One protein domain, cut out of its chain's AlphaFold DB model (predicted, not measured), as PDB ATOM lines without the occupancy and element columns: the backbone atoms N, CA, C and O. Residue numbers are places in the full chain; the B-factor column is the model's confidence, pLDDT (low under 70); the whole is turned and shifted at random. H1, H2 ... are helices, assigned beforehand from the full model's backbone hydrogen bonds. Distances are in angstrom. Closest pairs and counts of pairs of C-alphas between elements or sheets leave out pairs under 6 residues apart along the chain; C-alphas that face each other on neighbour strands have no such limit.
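This is residues 24 to 150 of the 150 residues of an uncharacterized protein of Ceratitis capitata (UniProt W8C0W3). Two long helices, H3 and H6, lie side by side; H2 packs steeply near one end of H3, and short H4 and H5 pack on H6. The printed part has 127 residues with six named helices, H1 to H6, and no named strand: all helix. It is only just compact, close to loose: radius of gyration of the C-alphas 16.2 A, spans 46 by 38 by 22 A.

H1 is residues 30 to 33, from C-alpha 30 at (7.022, 24.928, 16.037). H2 is 51 to 61, H3 64 to 92 (41.7 A), H4 106 to 115, H5 119 to 122. H6, 127 to 148, 31.1 A, ends at (-12.281, 37.479, -1.836).

H2 touches H3 at residues 66 to 70 alone, C-alphas of Gln 60 and Tyr 67 closest at 5.4 A. H3 and H6 touch at a shallow tilt of 22 degrees, the same way, closest C-alphas Glu 73 and Thr 135, 5.0 A. Every O i to N i+4 pair is within hydrogen-bond range in H3, H4 and H6; H2 has 5 of 7.

The printed part has no cut. Links H1 to H2 and H3 to H4 are long. Residues 29 to 49 and 96 to 104 are among those under pLDDT 70.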
ATOM      1  N   GLU A  24      10.656  41.574  13.092       42.16
ATOM      2  CA  GLU A  24      11.024  40.230  13.500       42.16
ATOM      3  C   GLU A  24       9.780  39.412  13.190       42.16
ATOM      4  O   GLU A  24       8.673  39.788  13.583       42.16
ATOM      5  N   LEU A  25       9.912  38.382  12.357       44.66
ATOM      6  CA  LEU A  25       8.821  37.441  12.210       44.66
ATOM      7  C   LEU A  25       8.662  36.842  13.608       44.66
ATOM      8  O   LEU A  25       9.485  36.046  14.046       44.66
ATOM      9  N   PHE A  26       7.669  37.345  14.346       58.16
ATOM     10  CA  PHE A  26       7.373  36.936  15.721       58.16
ATOM     11  C   PHE A  26       6.792  35.524  15.778       58.16
ATOM     12  O   PHE A  26       6.640  34.957  16.856       58.16
ATOM     13  N   THR A  27       6.456  34.980  14.613       65.94
ATOM     14  CA  THR A  27       5.923  33.644  14.458       65.94
ATOM     15  C   THR A  27       7.041  32.612  14.512       65.94
ATOM     16  O   THR A  27       8.112  32.790  13.927       65.94
ATOM     17  N   CYS A  28       6.793  31.544  15.260       73.38
ATOM     18  CA  CYS A  28       7.709  30.428  15.398       73.38
ATOM     19  C   CYS A  28       7.077  29.182  14.799       73.38
ATOM     20  O   CYS A  28       6.086  28.695  15.329       73.38
ATOM     21  N   ASP A  29       7.685  28.630  13.752       68.06
ATOM     22  CA  ASP A  29       7.221  27.411  13.079       68.06
ATOM     23  C   ASP A  29       7.497  26.157  13.939       68.06
ATOM     24  O   ASP A  29       8.329  25.305  13.623       68.06
ATOM     25  N   PHE A  30       6.853  26.052  15.107       65.88
ATOM     26  CA  PHE A  30       7.022  24.928  16.037       65.88
ATOM     27  C   PHE A  30       6.475  23.605  15.492       65.88
ATOM     28  O   PHE A  30       6.851  22.536  15.977       65.88
ATOM     29  N   ASP A  31       5.613  23.658  14.479       55.38
ATOM     30  CA  ASP A  31       5.127  22.497  13.739       55.38
ATOM     31  C   ASP A  31       6.253  21.774  12.985       55.38
ATOM     32  O   ASP A  31       6.169  20.558  12.793       55.38
ATOM     33  N   LEU A  32       7.349  22.474  12.669       55.94
ATOM     34  CA  LEU A  32       8.584  21.866  12.179       55.94
ATOM     35  C   LEU A  32       9.264  20.977  13.232       55.94
ATOM     36  O   LEU A  32      10.066  20.134  12.861       55.94
ATOM     37  N   VAL A  33       8.931  21.088  14.523       52.66
ATOM     38  CA  VAL A  33       9.634  20.410  15.635       52.66
ATOM     39  C   VAL A  33       8.756  19.343  16.324       52.66
ATOM     40  O   VAL A  33       9.055  18.882  17.425       52.66
ATOM     41  N   ASN A  34       7.644  18.928  15.708       53.09
ATOM     42  CA  ASN A  34       6.615  18.129  16.387       53.09
ATOM     43  C   ASN A  34       7.074  16.716  16.843       53.09
ATOM     44  O   ASN A  34       7.403  15.853  16.031       53.09
ATOM     45  N   GLY A  35       6.973  16.442  18.152       47.81
ATOM     46  CA  GLY A  35       7.197  15.136  18.797       47.81
ATOM     47  C   GLY A  35       5.971  14.208  18.936       47.81
ATOM     48  O   GLY A  35       6.040  13.245  19.692       47.81
ATOM     49  N   GLN A  36       4.844  14.467  18.260       50.34
ATOM     50  CA  GLN A  36       3.589  13.690  18.368       50.34
ATOM     51  C   GLN A  36       3.370  12.665  17.235       50.34
ATOM     52  O   GLN A  36       2.327  12.023  17.185       50.34
ATOM     53  N   GLY A  37       4.347  12.482  16.342       40.69
ATOM     54  CA  GLY A  37       4.599  11.206  15.651       40.69
ATOM     55  C   GLY A  37       3.543  10.611  14.703       40.69
ATOM     56  O   GLY A  37       3.730   9.470  14.293       40.69
ATOM     57  N   ASN A  38       2.476  11.317  14.313       46.34
ATOM     58  CA  ASN A  38       1.349  10.686  13.597       46.34
ATOM     59  C   ASN A  38       1.200  11.076  12.104       46.34
ATOM     60  O   ASN A  38       0.112  10.942  11.549       46.34
ATOM     61  N   SER A  39       2.254  11.554  11.429       40.25
ATOM     62  CA  SER A  39       2.223  11.883   9.986       40.25
ATOM     63  C   SER A  39       3.602  11.662   9.330       40.25
ATOM     64  O   SER A  39       4.609  11.898   9.995       40.25
ATOM     65  N   PRO A  40       3.697  11.203   8.060       38.41
ATOM     66  CA  PRO A  40       4.913  10.612   7.477       38.41
ATOM     67  C   PRO A  40       6.034  11.604   7.103       38.41
ATOM     68  O   PRO A  40       6.984  11.228   6.418       38.41
ATOM     69  N   TYR A  41       5.971  12.847   7.581       38.53
ATOM     70  CA  TYR A  41       7.058  13.820   7.488       38.53
ATOM     71  C   TYR A  41       7.684  13.968   8.877       38.53
ATOM     72  O   TYR A  41       7.109  14.592   9.765       38.53
ATOM     73  N   GLN A  42       8.830  13.314   9.073       44.62
ATOM     74  CA  GLN A  42       9.621  13.367  10.306       44.62
ATOM     75  C   GLN A  42       9.890  14.821  10.753       44.62
ATOM     76  O   GLN A  42      10.039  15.696   9.897       44.62
ATOM     77  N   PRO A  43       9.988  15.091  12.070       48.00
ATOM     78  CA  PRO A  43      10.246  16.432  12.576       48.00
ATOM     79  C   PRO A  43      11.620  16.938  12.140       48.00
ATOM     80  O   PRO A  43      12.625  16.226  12.201       48.00
ATOM     81  N   TRP A  44      11.657  18.200  11.738       54.94
ATOM     82  CA  TRP A  44      12.882  18.957  11.580       54.94
ATOM     83  C   TRP A  44      13.452  19.219  12.985       54.94
ATOM     84  O   TRP A  44      12.739  19.398  13.974       54.94
ATOM     85  N   THR A  45      14.771  19.156  13.115       61.09
ATOM     86  CA  THR A  45      15.457  19.291  14.403       61.09
ATOM     87  C   THR A  45      15.304  20.702  14.978       61.09
ATOM     88  O   THR A  45      15.165  21.680  14.246       61.09
ATOM     89  N   ARG A  46      15.436  20.851  16.305       66.31
ATOM     90  CA  ARG A  46      15.441  22.164  16.995       66.31
ATOM     91  C   ARG A  46      16.409  23.192  16.387       66.31
ATOM     92  O   ARG A  46      16.216  24.387  16.565       66.31
ATOM     93  N   SER A  47      17.436  22.731  15.671       67.50
ATOM     94  CA  SER A  47      18.425  23.560  14.972       67.50
ATOM     95  C   SER A  47      17.858  24.424  13.842       67.50
ATOM     96  O   SER A  47      18.558  25.314  13.376       67.50
ATOM     97  N   PHE A  48      16.637  24.157  13.373       65.62
ATOM     98  CA  PHE A  48      15.976  24.980  12.357       65.62
ATOM     99  C   PHE A  48      15.252  26.198  12.945       65.62
ATOM    100  O   PHE A  48      14.890  27.106  12.200       65.62
ATOM    101  N   LEU A  49      15.062  26.251  14.267       69.81
ATOM    102  CA  LEU A  49      14.471  27.409  14.928       69.81
ATOM    103  C   LEU A  49      15.493  28.545  15.048       69.81
ATOM    104  O   LEU A  49      16.656  28.329  15.398       69.81
ATOM    105  N   SER A  50      15.034  29.781  14.842       75.25
ATOM    106  CA  SER A  50      15.792  30.966  15.253       75.25
ATOM    107  C   SER A  50      16.030  30.942  16.769       75.25
ATOM    108  O   SER A  50      15.276  30.316  17.515       75.25
ATOM    109  N   SER A  51      17.046  31.656  17.262       77.50
ATOM    110  CA  SER A  51      17.364  31.684  18.699       77.50
ATOM    111  C   SER A  51      16.178  32.123  19.569       77.50
ATOM    112  O   SER A  51      15.974  31.576  20.653       77.50
ATOM    113  N   ASN A  52      15.362  33.065  19.079       74.00
ATOM    114  CA  ASN A  52      14.156  33.528  19.772       74.00
ATOM    115  C   ASN A  52      13.101  32.416  19.861       74.00
ATOM    116  O   ASN A  52      12.545  32.176  20.933       74.00
ATOM    117  N   CYS A  53      12.880  31.688  18.765       79.69
ATOM    118  CA  CYS A  53      11.937  30.577  18.734       79.69
ATOM    119  C   CYS A  53      12.424  29.371  19.531       79.69
ATOM    120  O   CYS A  53      11.630  28.749  20.228       79.69
ATOM    121  N   LEU A  54      13.724  29.073  19.513       82.00
ATOM    122  CA  LEU A  54      14.301  28.015  20.337       82.00
ATOM    123  C   LEU A  54      14.086  28.293  21.830       82.00
ATOM    124  O   LEU A  54      13.631  27.409  22.547       82.00
ATOM    125  N   ASN A  55      14.324  29.532  22.273       82.69
ATOM    126  CA  ASN A  55      14.072  29.948  23.653       82.69
ATOM    127  C   ASN A  55      12.596  29.760  24.046       82.69
ATOM    128  O   ASN A  55      12.301  29.232  25.113       82.69
ATOM    129  N   MET A  56      11.651  30.146  23.180       83.31
ATOM    130  CA  MET A  56      10.227  29.911  23.454       83.31
ATOM    131  C   MET A  56       9.873  28.418  23.440       83.31
ATOM    132  O   MET A  56       9.125  27.964  24.299       83.31
ATOM    133  N   TYR A  57      10.452  27.630  22.535       81.44
ATOM    134  CA  TYR A  57      10.251  26.182  22.484       81.44
ATOM    135  C   TYR A  57      10.800  25.474  23.737       81.44
ATOM    136  O   TYR A  57      10.165  24.569  24.275       81.44
ATOM    137  N   ASP A  58      11.950  25.904  24.267       84.62
ATOM    138  CA  ASP A  58      12.510  25.417  25.539       84.62
ATOM    139  C   ASP A  58      11.590  25.675  26.741       84.62
ATOM    140  O   ASP A  58      11.627  24.939  27.731       84.62
ATOM    141  N   LYS A  59      10.714  26.679  26.644       83.38
ATOM    142  CA  LYS A  59       9.750  27.025  27.688       83.38
ATOM    143  C   LYS A  59       8.490  26.160  27.709       83.38
ATOM    144  O   LYS A  59       7.689  26.320  28.625       83.38
ATOM    145  N   GLN A  60       8.333  25.188  26.807       83.62
ATOM    146  CA  GLN A  60       7.147  24.314  26.735       83.62
ATOM    147  C   GLN A  60       6.759  23.627  28.064       83.62
ATOM    148  O   GLN A  60       5.601  23.262  28.265       83.62
ATOM    149  N   HIS A  61       7.715  23.445  28.985       83.81
ATOM    150  CA  HIS A  61       7.481  22.838  30.301       83.81
ATOM    151  C   HIS A  61       7.575  23.816  31.480       83.81
ATOM    152  O   HIS A  61       7.123  23.479  32.571       83.81
ATOM    153  N   THR A  62       8.160  24.999  31.292       89.00
ATOM    154  CA  THR A  62       8.420  25.974  32.370       89.00
ATOM    155  C   THR A  62       7.520  27.204  32.286       89.00
ATOM    156  O   THR A  62       7.186  27.782  33.315       89.00
ATOM    157  N   ASP A  63       7.082  27.567  31.085       87.69
ATOM    158  CA  ASP A  63       6.125  28.632  30.795       87.69
ATOM    159  C   ASP A  63       5.207  28.162  29.658       87.69
ATOM    160  O   ASP A  63       5.244  28.627  28.515       87.69
ATOM    161  N   ARG A  64       4.408  27.140  29.988       87.00
ATOM    162  CA  ARG A  64       3.498  26.479  29.047       87.00
ATOM    163  C   ARG A  64       2.477  27.446  28.461       87.00
ATOM    164  O   ARG A  64       2.143  27.328  27.292       87.00
ATOM    165  N   HIS A  65       2.004  28.398  29.261       89.94
ATOM    166  CA  HIS A  65       1.042  29.391  28.800       89.94
ATOM    167  C   HIS A  65       1.610  30.201  27.631       89.94
ATOM    168  O   HIS A  65       0.997  30.240  26.568       89.94
ATOM    169  N   MET A  66       2.810  30.767  27.784       86.44
ATOM    170  CA  MET A  66       3.434  31.538  26.714       86.44
ATOM    171  C   MET A  66       3.793  30.675  25.505       86.44
ATOM    172  O   MET A  66       3.574  31.091  24.369       86.44
ATOM    173  N   TYR A  67       4.276  29.452  25.729       85.94
ATOM    174  CA  TYR A  67       4.502  28.497  24.644       85.94
ATOM    175  C   TYR A  67       3.223  28.224  23.833       85.94
ATOM    176  O   TYR A  67       3.247  28.314  22.605       85.94
ATOM    177  N   ASP A  68       2.102  27.952  24.508       86.12
ATOM    178  CA  ASP A  68       0.814  27.680  23.868       86.12
ATOM    179  C   ASP A  68       0.322  28.899  23.063       86.12
ATOM    180  O   ASP A  68      -0.249  28.735  21.984       86.12
ATOM    181  N   MET A  69       0.600  30.126  23.521       87.50
ATOM    182  CA  MET A  69       0.288  31.346  22.767       87.50
ATOM    183  C   MET A  69       1.089  31.473  21.469       87.50
ATOM    184  O   MET A  69       0.504  31.750  20.423       87.50
ATOM    185  N   TYR A  70       2.407  31.254  21.513       85.94
ATOM    186  CA  TYR A  70       3.247  31.267  20.309       85.94
ATOM    187  C   TYR A  70       2.866  30.140  19.342       85.94
ATOM    188  O   TYR A  70       2.794  30.365  18.137       85.94
ATOM    189  N   MET A  71       2.572  28.945  19.862       84.00
ATOM    190  CA  MET A  71       2.078  27.827  19.056       84.00
ATOM    191  C   MET A  71       0.763  28.188  18.357       84.00
ATOM    192  O   MET A  71       0.591  27.921  17.169       84.00
ATOM    193  N   ASN A  72      -0.169  28.812  19.077       86.81
ATOM    194  CA  ASN A  72      -1.439  29.234  18.508       86.81
ATOM    195  C   ASN A  72      -1.261  30.314  17.426       86.81
ATOM    196  O   ASN A  72      -1.875  30.214  16.365       86.81
ATOM    197  N   GLU A  73      -0.396  31.306  17.652       88.19
ATOM    198  CA  GLU A  73      -0.075  32.316  16.636       88.19
ATOM    199  C   GLU A  73       0.509  31.673  15.372       88.19
ATOM    200  O   GLU A  73       0.040  31.970  14.273       88.19
ATOM    201  N   ALA A  74       1.442  30.728  15.522       84.88
ATOM    202  CA  ALA A  74       2.055  30.014  14.406       84.88
ATOM    203  C   ALA A  74       1.033  29.217  13.582       84.88
ATOM    204  O   ALA A  74       1.044  29.246  12.348       84.88
ATOM    205  N   LEU A  75       0.086  28.552  14.253       84.62
ATOM    206  CA  LEU A  75      -1.008  27.842  13.588       84.62
ATOM    207  C   LEU A  75      -1.900  28.792  12.776       84.62
ATOM    208  O   LEU A  75      -2.270  28.471  11.643       84.62
ATOM    209  N   GLU A  76      -2.246  29.960  13.321       88.50
ATOM    210  CA  GLU A  76      -3.037  30.960  12.596       88.50
ATOM    211  C   GLU A  76      -2.241  31.628  11.467       88.50
ATOM    212  O   GLU A  76      -2.789  31.884  10.391       88.50
ATOM    213  N   PHE A  77      -0.938  31.846  11.649       86.19
ATOM    214  CA  PHE A  77      -0.065  32.333  10.587       86.19
ATOM    215  C   PHE A  77       0.002  31.348   9.417       86.19
ATOM    216  O   PHE A  77      -0.176  31.751   8.266       86.19
ATOM    217  N   ARG A  78       0.139  30.047   9.690       83.69
ATOM    218  CA  ARG A  78       0.098  29.001   8.663       83.69
ATOM    219  C   ARG A  78      -1.222  28.994   7.893       83.69
ATOM    220  O   ARG A  78      -1.213  28.877   6.668       83.69
ATOM    221  N   LYS A  79      -2.361  29.136   8.581       86.25
ATOM    222  CA  LYS A  79      -3.673  29.249   7.917       86.25
ATOM    223  C   LYS A  79      -3.739  30.477   7.012       86.25
ATOM    224  O   LYS A  79      -4.248  30.378   5.899       86.25
ATOM    225  N   PHE A  80      -3.201  31.607   7.464       88.06
ATOM    226  CA  PHE A  80      -3.091  32.823   6.660       88.06
ATOM    227  C   PHE A  80      -2.240  32.613   5.400       88.06
ATOM    228  O   PHE A  80      -2.682  32.973   4.309       88.06
ATOM    229  N   ILE A  81      -1.065  31.990   5.529       84.56
ATOM    230  CA  ILE A  81      -0.195  31.665   4.393       84.56
ATOM    231  C   ILE A  81      -0.915  30.736   3.408       84.56
ATOM    232  O   ILE A  81      -1.008  31.047   2.225       84.56
ATOM    233  N   ALA A  82      -1.549  29.667   3.888       84.44
ATOM    234  CA  ALA A  82      -2.316  28.783   3.017       84.44
ATOM    235  C   ALA A  82      -3.475  29.514   2.306       84.44
ATOM    236  O   ALA A  82      -3.746  29.259   1.133       84.44
ATOM    237  N   ALA A  83      -4.173  30.429   2.988       88.62
ATOM    238  CA  ALA A  83      -5.261  31.201   2.388       88.62
ATOM    239  C   ALA A  83      -4.759  32.117   1.260       88.62
ATOM    240  O   ALA A  83      -5.340  32.122   0.172       88.62
ATOM    241  N   ILE A  84      -3.666  32.857   1.490       86.56
ATOM    242  CA  ILE A  84      -3.129  33.797   0.497       86.56
ATOM    243  C   ILE A  84      -2.582  33.071  -0.730       86.56
ATOM    244  O   ILE A  84      -2.824  33.490  -1.857       86.56
ATOM    245  N   GLU A  85      -1.930  31.935  -0.513       85.00
ATOM    246  CA  GLU A  85      -1.380  31.091  -1.569       85.00
ATOM    247  C   GLU A  85      -2.478  30.488  -2.437       85.00
ATOM    248  O   GLU A  85      -2.407  30.527  -3.664       85.00
ATOM    249  N   ASN A  86      -3.539  29.976  -1.812       86.19
ATOM    250  CA  ASN A  86      -4.694  29.465  -2.540       86.19
ATOM    251  C   ASN A  86      -5.388  30.564  -3.354       86.19
ATOM    252  O   ASN A  86      -5.786  30.321  -4.493       86.19
ATOM    253  N   TYR A  87      -5.531  31.770  -2.796       88.56
ATOM    254  CA  TYR A  87      -6.057  32.927  -3.525       88.56
ATOM    255  C   TYR A  87      -5.190  33.262  -4.748       88.56
ATOM    256  O   TYR A  87      -5.703  33.420  -5.856       88.56
ATOM    257  N   GLU A  88      -3.873  33.312  -4.565       85.94
ATOM    258  CA  GLU A  88      -2.892  33.598  -5.612       85.94
ATOM    259  C   GLU A  88      -2.898  32.548  -6.734       85.94
ATOM    260  O   GLU A  88      -2.924  32.894  -7.921       85.94
ATOM    261  N   ALA A  89      -2.941  31.262  -6.381       84.31
ATOM    262  CA  ALA A  89      -3.058  30.161  -7.334       84.31
ATOM    263  C   ALA A  89      -4.363  30.250  -8.142       84.31
ATOM    264  O   ALA A  89      -4.344  30.197  -9.371       84.31
ATOM    265  N   LYS A  90      -5.499  30.483  -7.468       85.69
ATOM    266  CA  LYS A  90      -6.799  30.674  -8.134       85.69
ATOM    267  C   LYS A  90      -6.779  31.855  -9.102       85.69
ATOM    268  O   LYS A  90      -7.205  31.712 -10.245       85.69
ATOM    269  N   LYS A  91      -6.276  33.012  -8.664       86.06
ATOM    270  CA  LYS A  91      -6.252  34.244  -9.465       86.06
ATOM    271  C   LYS A  91      -5.321  34.138 -10.673       86.06
ATOM    272  O   LYS A  91      -5.636  34.668 -11.733       86.06
ATOM    273  N   SER A  92      -4.182  33.470 -10.513       84.19
ATOM    274  CA  SER A  92      -3.213  33.269 -11.596       84.19
ATOM    275  C   SER A  92      -3.594  32.140 -12.559       84.19
ATOM    276  O   SER A  92      -3.028  32.064 -13.648       84.19
ATOM    277  N   GLY A  93      -4.511  31.248 -12.167       82.88
ATOM    278  CA  GLY A  93      -4.830  30.026 -12.910       82.88
ATOM    279  C   GLY A  93      -3.688  29.001 -12.930       82.88
ATOM    280  O   GLY A  93      -3.801  27.979 -13.608       82.88
ATOM    281  N   LYS A  94      -2.590  29.256 -12.204       78.88
ATOM    282  CA  LYS A  94      -1.453  28.343 -12.066       78.88
ATOM    283  C   LYS A  94      -1.624  27.499 -10.797       78.88
ATOM    284  O   LYS A  94      -2.072  28.021  -9.774       78.88
ATOM    285  N   PRO A  95      -1.242  26.211 -10.811       70.44
ATOM    286  CA  PRO A  95      -1.187  25.434  -9.582       70.44
ATOM    287  C   PRO A  95      -0.125  26.007  -8.632       70.44
ATOM    288  O   PRO A  95       0.865  26.600  -9.068       70.44
ATOM    289  N   LEU A  96      -0.324  25.801  -7.328       66.69
ATOM    290  CA  LEU A  96       0.675  26.119  -6.308       66.69
ATOM    291  C   LEU A  96       2.022  25.482  -6.686       66.69
ATOM    292  O   LEU A  96       2.084  24.284  -6.962       66.69
ATOM    293  N   CYS A  97       3.085  26.290  -6.704       63.03
ATOM    294  CA  CYS A  97       4.455  25.875  -7.031       63.03
ATOM    295  C   CYS A  97       4.688  25.367  -8.471       63.03
ATOM    296  O   CYS A  97       5.625  24.592  -8.693       63.03
ATOM    297  N   HIS A  98       3.889  25.790  -9.460       49.81
ATOM    298  CA  HIS A  98       4.175  25.496 -10.871       49.81
ATOM    299  C   HIS A  98       5.573  26.006 -11.267       49.81
ATOM    300  O   HIS A  98       5.890  27.168 -11.035       49.81
ATOM    301  N   ASP A  99       6.421  25.142 -11.828       54.62
ATOM    302  CA  ASP A  99       7.780  25.472 -12.295       54.62
ATOM    303  C   ASP A  99       8.721  26.114 -11.256       54.62
ATOM    304  O   ASP A  99       9.676  26.802 -11.610       54.62
ATOM    305  N   LYS A 100       8.496  25.864  -9.955       57.12
ATOM    306  CA  LYS A 100       9.183  26.553  -8.838       57.12
ATOM    307  C   LYS A 100       8.920  28.066  -8.791       57.12
ATOM    308  O   LYS A 100       9.567  28.770  -8.017       57.12
ATOM    309  N   GLU A 101       7.969  28.563  -9.574       55.78
ATOM    310  CA  GLU A 101       7.490  29.932  -9.489       55.78
ATOM    311  C   GLU A 101       6.358  30.008  -8.464       55.78
ATOM    312  O   GLU A 101       5.370  29.270  -8.518       55.78
ATOM    313  N   TYR A 102       6.495  30.929  -7.515       61.56
ATOM    314  CA  TYR A 102       5.375  31.327  -6.679       61.56
ATOM    315  C   TYR A 102       4.543  32.339  -7.449       61.56
ATOM    316  O   TYR A 102       5.091  33.320  -7.956       61.56
ATOM    317  N   ALA A 103       3.227  32.141  -7.499       62.22
ATOM    318  CA  ALA A 103       2.290  33.141  -7.999       62.22
ATOM    319  C   ALA A 103       2.191  34.313  -7.000       62.22
ATOM    320  O   ALA A 103       1.143  34.589  -6.442       62.22
ATOM    321  N   LEU A 104       3.305  34.985  -6.719       67.81
ATOM    322  CA  LEU A 104       3.380  36.042  -5.726       67.81
ATOM    323  C   LEU A 104       2.723  37.309  -6.282       67.81
ATOM    324  O   LEU A 104       3.303  37.980  -7.136       67.81
ATOM    325  N   ASN A 105       1.543  37.673  -5.776       76.00
ATOM    326  CA  ASN A 105       0.912  38.945  -6.119       76.00
ATOM    327  C   ASN A 105       1.089  39.945  -4.974       76.00
ATOM    328  O   ASN A 105       0.241  40.083  -4.092       76.00
ATOM    329  N   LEU A 106       2.212  40.666  -5.002       75.38
ATOM    330  CA  LEU A 106       2.566  41.633  -3.961       75.38
ATOM    331  C   LEU A 106       1.500  42.717  -3.746       75.38
ATOM    332  O   LEU A 106       1.315  43.150  -2.608       75.38
ATOM    333  N   GLU A 107       0.790  43.134  -4.797       81.19
ATOM    334  CA  GLU A 107      -0.251  44.160  -4.703       81.19
ATOM    335  C   GLU A 107      -1.449  43.662  -3.883       81.19
ATOM    336  O   GLU A 107      -1.918  44.353  -2.977       81.19
ATOM    337  N   ASP A 108      -1.918  42.439  -4.138       82.19
ATOM    338  CA  ASP A 108      -3.024  41.862  -3.369       82.19
ATOM    339  C   ASP A 108      -2.616  41.570  -1.926       82.19
ATOM    340  O   ASP A 108      -3.380  41.850  -1.002       82.19
ATOM    341  N   ARG A 109      -1.385  41.083  -1.702       82.94
ATOM    342  CA  ARG A 109      -0.869  40.903  -0.338       82.94
ATOM    343  C   ARG A 109      -0.889  42.220   0.435       82.94
ATOM    344  O   ARG A 109      -1.357  42.248   1.570       82.94
ATOM    345  N   GLN A 110      -0.428  43.314  -0.177       81.56
ATOM    346  CA  GLN A 110      -0.476  44.645   0.433       81.56
ATOM    347  C   GLN A 110      -1.910  45.087   0.739       81.56
ATOM    348  O   GLN A 110      -2.151  45.580   1.839       81.56
ATOM    349  N   LYS A 111      -2.863  44.862  -0.175       85.25
ATOM    350  CA  LYS A 111      -4.286  45.156   0.069       85.25
ATOM    351  C   LYS A 111      -4.811  44.393   1.280       85.25
ATOM    352  O   LYS A 111      -5.383  45.007   2.173       85.25
ATOM    353  N   PHE A 112      -4.572  43.085   1.364       85.94
ATOM    354  CA  PHE A 112      -5.007  42.297   2.518       85.94
ATOM    355  C   PHE A 112      -4.374  42.800   3.821       85.94
ATOM    356  O   PHE A 112      -5.092  43.037   4.790       85.94
ATOM    357  N   TYR A 113      -3.066  43.070   3.834       81.81
ATOM    358  CA  TYR A 113      -2.389  43.633   5.007       81.81
ATOM    359  C   TYR A 113      -2.897  45.023   5.415       81.81
ATOM    360  O   TYR A 113      -2.823  45.366   6.591       81.81
ATOM    361  N   GLN A 114      -3.411  45.825   4.483       82.88
ATOM    362  CA  GLN A 114      -4.038  47.111   4.802       82.88
ATOM    363  C   GLN A 114      -5.429  46.946   5.424       82.88
ATOM    364  O   GLN A 114      -5.831  47.786   6.227       82.88
ATOM    365  N   LEU A 115      -6.155  45.877   5.081       84.62
ATOM    366  CA  LEU A 115      -7.494  45.611   5.616       84.62
ATOM    367  C   LEU A 115      -7.449  45.165   7.080       84.62
ATOM    368  O   LEU A 115      -8.257  45.622   7.883       84.62
ATOM    369  N   ALA A 116      -6.474  44.335   7.451       78.50
ATOM    370  CA  ALA A 116      -6.234  43.985   8.845       78.50
ATOM    371  C   ALA A 116      -5.086  44.840   9.389       78.50
ATOM    372  O   ALA A 116      -3.919  44.526   9.186       78.50
ATOM    373  N   ASN A 117      -5.413  45.933  10.081       78.00
ATOM    374  CA  ASN A 117      -4.437  46.832  10.705       78.00
ATOM    375  C   ASN A 117      -3.563  46.100  11.755       78.00
ATOM    376  O   ASN A 117      -3.851  46.112  12.951       78.00
ATOM    377  N   LEU A 118      -2.492  45.447  11.292       81.81
ATOM    378  CA  LEU A 118      -1.488  44.753  12.109       81.81
ATOM    379  C   LEU A 118      -0.573  45.738  12.845       81.81
ATOM    380  O   LEU A 118       0.041  45.384  13.850       81.81
ATOM    381  N   PHE A 119      -0.475  46.975  12.347       80.56
ATOM    382  CA  PHE A 119       0.398  48.006  12.902       80.56
ATOM    383  C   PHE A 119       0.061  48.328  14.357       80.56
ATOM    384  O   PHE A 119       0.964  48.534  15.165       80.56
ATOM    385  N   ASP A 120      -1.221  48.310  14.716       83.31
ATOM    386  CA  ASP A 120      -1.640  48.554  16.096       83.31
ATOM    387  C   ASP A 120      -1.235  47.430  17.052       83.31
ATOM    388  O   ASP A 120      -0.895  47.720  18.199       83.31
ATOM    389  N   CYS A 121      -1.160  46.179  16.584       86.94
ATOM    390  CA  CYS A 121      -0.597  45.096  17.388       86.94
ATOM    391  C   CYS A 121       0.878  45.377  17.712       86.94
ATOM    392  O   CYS A 121       1.279  45.281  18.866       86.94
ATOM    393  N   TYR A 122       1.680  45.823  16.738       80.56
ATOM    394  CA  TYR A 122       3.112  46.098  16.946       80.56
ATOM    395  C   TYR A 122       3.416  47.257  17.910       80.56
ATOM    396  O   TYR A 122       4.561  47.417  18.328       80.56
ATOM    397  N   LYS A 123       2.419  48.067  18.286       82.81
ATOM    398  CA  LYS A 123       2.565  49.113  19.314       82.81
ATOM    399  C   LYS A 123       2.364  48.588  20.737       82.81
ATOM    400  O   LYS A 123       2.560  49.340  21.692       82.81
ATOM    401  N   MET A 124       1.930  47.339  20.892       80.56
ATOM    402  CA  MET A 124       1.675  46.745  22.199       80.56
ATOM    403  C   MET A 124       2.993  46.461  22.922       80.56
ATOM    404  O   MET A 124       3.962  45.984  22.341       80.56
ATOM    405  N   ASN A 125       3.026  46.763  24.217       79.31
ATOM    406  CA  ASN A 125       4.214  46.642  25.067       79.31
ATOM    407  C   ASN A 125       4.248  45.345  25.894       79.31
ATOM    408  O   ASN A 125       5.162  45.149  26.693       79.31
ATOM    409  N   ASN A 126       3.252  44.476  25.731       87.12
ATOM    410  CA  ASN A 126       3.115  43.214  26.441       87.12
ATOM    411  C   ASN A 126       2.969  42.078  25.417       87.12
ATOM    412  O   ASN A 126       2.211  42.196  24.456       87.12
ATOM    413  N   TYR A 127       3.718  40.990  25.617       82.62
ATOM    414  CA  TYR A 127       3.760  39.865  24.678       82.62
ATOM    415  C   TYR A 127       2.422  39.141  24.551       82.62
ATOM    416  O   TYR A 127       2.056  38.749  23.452       82.62
ATOM    417  N   GLU A 128       1.680  38.988  25.644       89.81
ATOM    418  CA  GLU A 128       0.380  38.318  25.638       89.81
ATOM    419  C   GLU A 128      -0.648  39.137  24.845       89.81
ATOM    420  O   GLU A 128      -1.301  38.617  23.939       89.81
ATOM    421  N   THR A 129      -0.757  40.441  25.112       89.50
ATOM    422  CA  THR A 129      -1.669  41.313  24.358       89.50
ATOM    423  C   THR A 129      -1.267  41.400  22.890       89.50
ATOM    424  O   THR A 129      -2.132  41.301  22.019       89.50
ATOM    425  N   PHE A 130       0.034  41.493  22.612       89.19
ATOM    426  CA  PHE A 130       0.581  41.460  21.260       89.19
ATOM    427  C   PHE A 130       0.217  40.169  20.507       89.19
ATOM    428  O   PHE A 130      -0.354  40.241  19.418       89.19
ATOM    429  N   LEU A 131       0.507  38.999  21.086       88.56
ATOM    430  CA  LEU A 131       0.255  37.692  20.471       88.56
ATOM    431  C   LEU A 131      -1.239  37.448  20.259       88.56
ATOM    432  O   LEU A 131      -1.639  36.958  19.204       88.56
ATOM    433  N   ASN A 132      -2.080  37.840  21.216       92.25
ATOM    434  CA  ASN A 132      -3.530  37.769  21.051       92.25
ATOM    435  C   ASN A 132      -3.999  38.671  19.903       92.25
ATOM    436  O   ASN A 132      -4.752  38.227  19.038       92.25
ATOM    437  N   CYS A 133      -3.512  39.914  19.841       92.12
ATOM    438  CA  CYS A 133      -3.854  40.839  18.762       92.12
ATOM    439  C   CYS A 133      -3.455  40.288  17.393       92.12
ATOM    440  O   CYS A 133      -4.283  40.252  16.481       92.12
ATOM    441  N   ILE A 134      -2.205  39.836  17.241       90.75
ATOM    442  CA  ILE A 134      -1.719  39.363  15.945       90.75
ATOM    443  C   ILE A 134      -2.459  38.087  15.521       90.75
ATOM    444  O   ILE A 134      -2.874  37.997  14.369       90.75
ATOM    445  N   THR A 135      -2.735  37.172  16.457       92.00
ATOM    446  CA  THR A 135      -3.541  35.962  16.230       92.00
ATOM    447  C   THR A 135      -4.925  36.313  15.683       92.00
ATOM    448  O   THR A 135      -5.338  35.781  14.651       92.00
ATOM    449  N   GLU A 136      -5.643  37.235  16.329       94.62
ATOM    450  CA  GLU A 136      -6.975  37.643  15.871       94.62
ATOM    451  C   GLU A 136      -6.920  38.336  14.505       94.62
ATOM    452  O   GLU A 136      -7.752  38.067  13.637       94.62
ATOM    453  N   LYS A 137      -5.885  39.142  14.243       92.56
ATOM    454  CA  LYS A 137      -5.673  39.736  12.918       92.56
ATOM    455  C   LYS A 137      -5.360  38.701  11.838       92.56
ATOM    456  O   LYS A 137      -5.801  38.876  10.703       92.56
ATOM    457  N   ARG A 138      -4.663  37.600  12.151       91.38
ATOM    458  CA  ARG A 138      -4.475  36.485  11.202       91.38
ATOM    459  C   ARG A 138      -5.802  35.814  10.859       91.38
ATOM    460  O   ARG A 138      -6.069  35.604   9.679       91.38
ATOM    461  N   LYS A 139      -6.655  35.549  11.854       94.31
ATOM    462  CA  LYS A 139      -8.005  34.999  11.628       94.31
ATOM    463  C   LYS A 139      -8.859  35.929  10.766       94.31
ATOM    464  O   LYS A 139      -9.511  35.476   9.827       94.31
ATOM    465  N   GLU A 140      -8.819  37.230  11.051       94.62
ATOM    466  CA  GLU A 140      -9.495  38.260  10.256       94.62
ATOM    467  C   GLU A 140      -9.028  38.225   8.791       94.62
ATOM    468  O   GLU A 140      -9.855  38.143   7.883       94.62
ATOM    469  N   LEU A 141      -7.712  38.186   8.556       92.06
ATOM    470  CA  LEU A 141      -7.135  38.078   7.213       92.06
ATOM    471  C   LEU A 141      -7.572  36.808   6.481       92.06
ATOM    472  O   LEU A 141      -7.961  36.891   5.320       92.06
ATOM    473  N   VAL A 142      -7.533  35.647   7.143       93.56
ATOM    474  CA  VAL A 142      -7.990  34.373   6.560       93.56
ATOM    475  C   VAL A 142      -9.436  34.493   6.080       93.56
ATOM    476  O   VAL A 142      -9.740  34.113   4.949       93.56
ATOM    477  N   ASN A 143     -10.319  35.064   6.903       94.62
ATOM    478  CA  ASN A 143     -11.721  35.261   6.542       94.62
ATOM    479  C   ASN A 143     -11.881  36.209   5.344       94.62
ATOM    480  O   ASN A 143     -12.617  35.896   4.410       94.62
ATOM    481  N   ILE A 144     -11.168  37.341   5.336       92.94
ATOM    482  CA  ILE A 144     -11.190  38.306   4.226       92.94
ATOM    483  C   ILE A 144     -10.729  37.648   2.919       92.94
ATOM    484  O   ILE A 144     -11.399  37.778   1.895       92.94
ATOM    485  N   ILE A 145      -9.605  36.930   2.949       91.75
ATOM    486  CA  ILE A 145      -9.007  36.304   1.763       91.75
ATOM    487  C   ILE A 145      -9.921  35.213   1.202       91.75
ATOM    488  O   ILE A 145     -10.172  35.178  -0.003       91.75
ATOM    489  N   ASN A 146     -10.459  34.350   2.067       91.31
ATOM    490  CA  ASN A 146     -11.358  33.277   1.643       91.31
ATOM    491  C   ASN A 146     -12.637  33.822   0.992       91.31
ATOM    492  O   ASN A 146     -13.106  33.239   0.019       91.31
ATOM    493  N   ASN A 147     -13.153  34.957   1.474       89.56
ATOM    494  CA  ASN A 147     -14.312  35.630   0.883       89.56
ATOM    495  C   ASN A 147     -13.979  36.382  -0.416       89.56
ATOM    496  O   ASN A 147     -14.862  36.573  -1.243       89.56
ATOM    497  N   ALA A 148     -12.730  36.816  -0.609       86.06
ATOM    498  CA  ALA A 148     -12.281  37.479  -1.836       86.06
ATOM    499  C   ALA A 148     -11.958  36.496  -2.980       86.06
ATOM    500  O   ALA A 148     -11.882  36.906  -4.137       86.06
ATOM    501  N   GLY A 149     -11.700  35.225  -2.651       70.00
ATOM    502  CA  GLY A 149     -11.408  34.142  -3.600       70.00
ATOM    503  C   GLY A 149     -12.532  33.110  -3.768       70.00
ATOM    504  O   GLY A 149     -12.261  32.022  -4.301       70.00
ATOM    505  N   ALA A 150     -13.729  33.404  -3.248       58.88
ATOM    506  CA  ALA A 150     -14.989  32.711  -3.529       58.88
ATOM    507  C   ALA A 150     -15.699  33.400  -4.702       58.88
ATOM    508  O   ALA A 150     -16.269  32.664  -5.535       58.88
TER     509      ALA A 150